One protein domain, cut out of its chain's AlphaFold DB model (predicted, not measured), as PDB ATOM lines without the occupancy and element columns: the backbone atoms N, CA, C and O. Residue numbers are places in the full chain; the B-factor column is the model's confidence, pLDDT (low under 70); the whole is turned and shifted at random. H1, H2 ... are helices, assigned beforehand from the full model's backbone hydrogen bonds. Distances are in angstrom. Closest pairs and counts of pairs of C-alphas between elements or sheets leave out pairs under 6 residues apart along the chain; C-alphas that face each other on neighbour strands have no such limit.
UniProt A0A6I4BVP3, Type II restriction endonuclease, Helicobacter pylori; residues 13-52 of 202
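Overview. This is residues 13 to 52 of the 202 residues of the protein "Type II restriction endonuclease" of Helicobacter pylori (UniProt A0A6I4BVP3). The printed part is an open arch of four helices: the longest, H3, makes the span, H4 turns off from its far end as one leg, and the short H2 with H1 folds back from its near end as the other leg. The two legs, H1 and H4, lie toward the same side of H3 with an empty gap between them. The printed part has 40 residues, with four named helices in the order H1, H2, H3, H4 and no named strand; the class is all helix. The whole is loose, with a radius of gyration of the C-alphas of 11.5 A, and elongated, with spans of 30 by 19 by 11 A.

Arrangement. H1, residues 13 to 19, is followed by H2, residues 23 to 26, and the two are close but not clearly touching; their closest C-alphas, those of Leu 17 and Ala 23, are 6.1 A apart. H2 and H3, residues 28 to 39, are also close but not clearly touching, with the closest C-alphas, those of Leu 24 and Ile 31, 6.5 A apart. H1 and H3 are near each other, with 6 pairs of C-alphas within 10 A. H3 and H4, residues 43 to 51, are about perpendicular at 75 degrees. They are close but not clearly touching: the closest C-alphas, those of Leu 38 and Ile 46, are 7.7 A apart. H4 is apart from both H1 and H2. In H1, H3 and H4 every pair of O i and N i+4 is within hydrogen-bond range, while H2 is too short for such a pair and its one pair of O i and N i+3 is within range.

Along the chain. H1 begins at C-alpha 13, at (17.724, -90.523, 219.753), and is 10.1 A from first to last C-alpha. H2 is four residues long, from Ala 23 to Arg 26. H3 measures 15.9 A, from C-alpha 28 at (11.528, -87.296, 209.515) to C-alpha 39. H4 measures 12.9 A and ends at C-alpha 51, at (16.679, -110.010, 223.091).

Size, cuts and confidence. The two C-alphas farthest apart, those of Arg 26 and Asn 44, are 30.2 A from each other. The first and last printed C-alphas, those of Tyr 13 and Glu 52, are 19.0 A apart. The printed part has no cut, and its three links, H1 to H2, H2 to H3 and H3 to H4, are tight. Residues 39 to 45, of which 43 to 45 belong to H4, stand free, and so do residues 47 to 52, of which 47 to 51 belong to H4. The mean pLDDT of the printed part is 85.0, and no printed residue is under 70.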
ATOM      1  N   TYR A  13      19.041 -91.121 219.903       83.94
ATOM      2  CA  TYR A  13      17.724 -90.523 219.753       83.94
ATOM      3  C   TYR A  13      16.594 -91.487 220.121       83.94
ATOM      4  O   TYR A  13      15.504 -91.029 220.439       83.94
ATOM      5  N   ILE A  14      16.827 -92.804 220.158       86.12
ATOM      6  CA  ILE A  14      15.774 -93.790 220.466       86.12
ATOM      7  C   ILE A  14      15.150 -93.541 221.834       86.12
ATOM      8  O   ILE A  14      13.933 -93.622 221.979       86.12
ATOM      9  N   ALA A  15      15.969 -93.227 222.837       84.25
ATOM     10  CA  ALA A  15      15.466 -92.958 224.178       84.25
ATOM     11  C   ALA A  15      14.569 -91.714 224.203       84.25
ATOM     12  O   ALA A  15      13.479 -91.763 224.765       84.25
ATOM     13  N   TYR A  16      14.968 -90.658 223.491       84.69
ATOM     14  CA  TYR A  16      14.150 -89.462 223.320       84.69
ATOM     15  C   TYR A  16      12.835 -89.770 222.577       84.69
ATOM     16  O   TYR A  16      11.764 -89.413 223.058       84.69
ATOM     17  N   LEU A  17      12.886 -90.518 221.467       87.44
ATOM     18  CA  LEU A  17      11.704 -90.905 220.677       87.44
ATOM     19  C   LEU A  17      10.707 -91.772 221.462       87.44
ATOM     20  O   LEU A  17       9.507 -91.735 221.201       87.44
ATOM     21  N   LYS A  18      11.179 -92.558 222.440       86.69
ATOM     22  CA  LYS A  18      10.301 -93.300 223.359       86.69
ATOM     23  C   LYS A  18       9.547 -92.377 224.320       86.69
ATOM     24  O   LYS A  18       8.444 -92.723 224.738       86.69
ATOM     25  N   ARG A  19      10.144 -91.239 224.696       85.06
ATOM     26  CA  ARG A  19       9.549 -90.251 225.610       85.06
ATOM     27  C   ARG A  19       8.593 -89.307 224.895       85.06
ATOM     28  O   ARG A  19       7.548 -89.000 225.454       85.06
ATOM     29  N   ASP A  20       8.919 -88.905 223.671       87.12
ATOM     30  CA  ASP A  20       8.051 -88.080 222.837       87.12
ATOM     31  C   ASP A  20       7.770 -88.750 221.486       87.12
ATOM     32  O   ASP A  20       8.568 -88.689 220.551       87.12
ATOM     33  N   LYS A  21       6.584 -89.359 221.378       85.75
ATOM     34  CA  LYS A  21       6.134 -90.026 220.149       85.75
ATOM     35  C   LYS A  21       5.857 -89.044 219.008       85.75
ATOM     36  O   LYS A  21       6.012 -89.431 217.854       85.75
ATOM     37  N   SER A  22       5.502 -87.790 219.304       87.50
ATOM     38  CA  SER A  22       5.266 -86.768 218.269       87.50
ATOM     39  C   SER A  22       6.549 -86.416 217.506       87.50
ATOM     40  O   SER A  22       6.504 -85.986 216.356       87.50
ATOM     41  N   ALA A  23       7.719 -86.653 218.114       86.12
ATOM     42  CA  ALA A  23       9.015 -86.405 217.490       86.12
ATOM     43  C   ALA A  23       9.255 -87.242 216.221       86.12
ATOM     44  O   ALA A  23      10.091 -86.862 215.398       86.12
ATOM     45  N   LEU A  24       8.507 -88.340 216.037       85.81
ATOM     46  CA  LEU A  24       8.511 -89.128 214.802       85.81
ATOM     47  C   LEU A  24       8.126 -88.283 213.582       85.81
ATOM     48  O   LEU A  24       8.760 -88.388 212.535       85.81
ATOM     49  N   GLU A  25       7.122 -87.423 213.734       86.94
ATOM     50  CA  GLU A  25       6.609 -86.570 212.661       86.94
ATOM     51  C   GLU A  25       7.425 -85.279 212.532       86.94
ATOM     52  O   GLU A  25       7.649 -84.783 211.431       86.94
ATOM     53  N   ARG A  26       7.944 -84.757 213.653       86.38
ATOM     54  CA  ARG A  26       8.708 -83.498 213.684       86.38
ATOM     55  C   ARG A  26      10.129 -83.620 213.119       86.38
ATOM     56  O   ARG A  26      10.712 -82.608 212.742       86.38
ATOM     57  N   ASN A  27      10.714 -84.823 213.074       85.38
ATOM     58  CA  ASN A  27      12.092 -85.031 212.605       85.38
ATOM     59  C   ASN A  27      12.229 -86.229 211.636       85.38
ATOM     60  O   ASN A  27      12.941 -87.198 211.929       85.38
ATOM     61  N   PRO A  28      11.602 -86.166 210.444       87.44
ATOM     62  CA  PRO A  28      11.528 -87.296 209.515       87.44
ATOM     63  C   PRO A  28      12.900 -87.731 208.987       87.44
ATOM     64  O   PRO A  28      13.114 -88.911 208.726       87.44
ATOM     65  N   ARG A  29      13.875 -86.817 208.881       87.56
ATOM     66  CA  ARG A  29      15.245 -87.155 208.454       87.56
ATOM     67  C   ARG A  29      15.934 -88.099 209.439       87.56
ATOM     68  O   ARG A  29      16.552 -89.077 209.020       87.56
ATOM     69  N   THR A  30      15.806 -87.831 210.740       85.31
ATOM     70  CA  THR A  30      16.386 -88.694 211.781       85.31
ATOM     71  C   THR A  30      15.705 -90.056 211.792       85.31
ATOM     72  O   THR A  30      16.387 -91.074 211.897       85.31
ATOM     73  N   ILE A  31      14.381 -90.091 211.607       87.25
ATOM     74  CA  ILE A  31      13.630 -91.344 211.502       87.25
ATOM     75  C   ILE A  31      14.059 -92.140 210.272       87.25
ATOM     76  O   ILE A  31      14.392 -93.309 210.413       87.25
ATOM     77  N   ASN A  32      14.161 -91.512 209.100       87.94
ATOM     78  CA  ASN A  32      14.600 -92.179 207.873       87.94
ATOM     79  C   ASN A  32      16.010 -92.760 208.006       87.94
ATOM     80  O   ASN A  32      16.245 -93.880 207.564       87.94
ATOM     81  N   ARG A  33      16.934 -92.052 208.670       90.06
ATOM     82  CA  ARG A  33      18.276 -92.570 208.978       90.06
ATOM     83  C   ARG A  33      18.216 -93.821 209.859       90.06
ATOM     84  O   ARG A  33      18.925 -94.788 209.597       90.06
ATOM     85  N   ILE A  34      17.383 -93.810 210.902       87.31
ATOM     86  CA  ILE A  34      17.203 -94.963 211.798       87.31
ATOM     87  C   ILE A  34      16.546 -96.127 211.045       87.31
ATOM     88  O   ILE A  34      17.021 -97.255 211.146       87.31
ATOM     89  N   CYS A  35      15.501 -95.861 210.259       86.50
ATOM     90  CA  CYS A  35      14.819 -96.856 209.436       86.50
ATOM     91  C   CYS A  35      15.751 -97.463 208.384       86.50
ATOM     92  O   CYS A  35      15.768 -98.678 208.247       86.50
ATOM     93  N   GLY A  36      16.577 -96.660 207.707       86.12
ATOM     94  CA  GLY A  36      17.583 -97.149 206.759       86.12
ATOM     95  C   GLY A  36      18.518 -98.173 207.401       86.12
ATOM     96  O   GLY A  36      18.642 -99.288 206.906       86.12
ATOM     97  N   ARG A  37      19.054 -97.855 208.587       86.62
ATOM     98  CA  ARG A  37      19.877 -98.800 209.361       86.62
ATOM     99  C   ARG A  37      19.108-100.061 209.781       86.62
ATOM    100  O   ARG A  37      19.717-101.118 209.890       86.62
ATOM    101  N   LEU A  38      17.797 -99.969 210.043       86.06
ATOM    102  CA  LEU A  38      16.963-101.145 210.341       86.06
ATOM    103  C   LEU A  38      16.783-102.021 209.103       86.06
ATOM    104  O   LEU A  38      16.853-103.236 209.225       86.06
ATOM    105  N   TYR A  39      16.570-101.423 207.933       84.38
ATOM    106  CA  TYR A  39      16.408-102.160 206.679       84.38
ATOM    107  C   TYR A  39      17.693-102.856 206.229       84.38
ATOM    108  O   TYR A  39      17.631-103.946 205.671       84.38
ATOM    109  N   GLU A  40      18.854-102.268 206.514       85.88
ATOM    110  CA  GLU A  40      20.156-102.914 206.301       85.88
ATOM    111  C   GLU A  40      20.368-104.133 207.220       85.88
ATOM    112  O   GLU A  40      21.185-105.008 206.927       85.88
ATOM    113  N   MET A  41      19.638-104.224 208.336       81.12
ATOM    114  CA  MET A  41      19.685-105.381 209.223       81.12
ATOM    115  C   MET A  41      18.727-106.479 208.744       81.12
ATOM    116  O   MET A  41      17.524-106.280 208.611       81.12
ATOM    117  N   VAL A  42      19.247-107.695 208.569       82.12
ATOM    118  CA  VAL A  42      18.416-108.886 208.324       82.12
ATOM    119  C   VAL A  42      17.500-109.138 209.530       82.12
ATOM    120  O   VAL A  42      17.940-109.028 210.676       82.12
ATOM    121  N   VAL A  43      16.243-109.530 209.289       80.31
ATOM    122  CA  VAL A  43      15.190-109.720 210.315       80.31
ATOM    123  C   VAL A  43      15.650-110.556 211.519       80.31
ATOM    124  O   VAL A  43      15.383-110.181 212.659       80.31
ATOM    125  N   ASN A  44      16.407-111.635 211.296       81.88
ATOM    126  CA  ASN A  44      16.933-112.481 212.378       81.88
ATOM    127  C   ASN A  44      17.850-111.706 213.337       81.88
ATOM    128  O   ASN A  44      17.768-111.867 214.551       81.88
ATOM    129  N   LYS A  45      18.672-110.804 212.794       82.06
ATOM    130  CA  LYS A  45      19.593-109.964 213.565       82.06
ATOM    131  C   LYS A  45      18.854-108.889 214.360       82.06
ATOM    132  O   LYS A  45      19.303-108.497 215.432       82.06
ATOM    133  N   ILE A  46      17.710-108.418 213.855       83.25
ATOM    134  CA  ILE A  46      16.826-107.519 214.606       83.25
ATOM    135  C   ILE A  46      16.257-108.251 215.822       83.25
ATOM    136  O   ILE A  46      16.285-107.693 216.915       83.25
ATOM    137  N   PHE A  47      15.787-109.491 215.655       81.69
ATOM    138  CA  PHE A  47      15.239-110.276 216.763       81.69
ATOM    139  C   PHE A  47      16.292-110.529 217.849       81.69
ATOM    140  O   PHE A  47      16.060-110.186 219.004       81.69
ATOM    141  N   GLU A  48      17.478-111.006 217.459       83.44
ATOM    142  CA  GLU A  48      18.623-111.212 218.358       83.44
ATOM    143  C   GLU A  48      18.947-109.945 219.166       83.44
ATOM    144  O   GLU A  48      18.970-109.967 220.395       83.44
ATOM    145  N   LYS A  49      19.077-108.799 218.484       81.06
ATOM    146  CA  LYS A  49      19.390-107.510 219.116       81.06
ATOM    147  C   LYS A  49      18.294-106.987 220.040       81.06
ATOM    148  O   LYS A  49      18.598-106.219 220.945       81.06
ATOM    149  N   CYS A  50      17.032-107.360 219.830       81.81
ATOM    150  CA  CYS A  50      15.946-107.016 220.752       81.81
ATOM    151  C   CYS A  50      15.955-107.880 222.025       81.81
ATOM    152  O   CYS A  50      15.336-107.491 223.014       81.81
ATOM    153  N   SER A  51      16.623-109.036 221.994       81.25
ATOM    154  CA  SER A  51      16.679-110.010 223.091       81.25
ATOM    155  C   SER A  51      17.961-109.929 223.925       81.25
ATOM    156  O   SER A  51      18.071-110.614 224.941       81.25
ATOM    157  N   GLU A  52      18.925-109.100 223.522       80.62
ATOM    158  CA  GLU A  52      20.160-108.862 224.271       80.62
ATOM    159  C   GLU A  52      19.905-108.134 225.612       80.62
ATOM    160  O   GLU A  52      18.911-107.420 225.781       80.62
TER     161      GLU A  52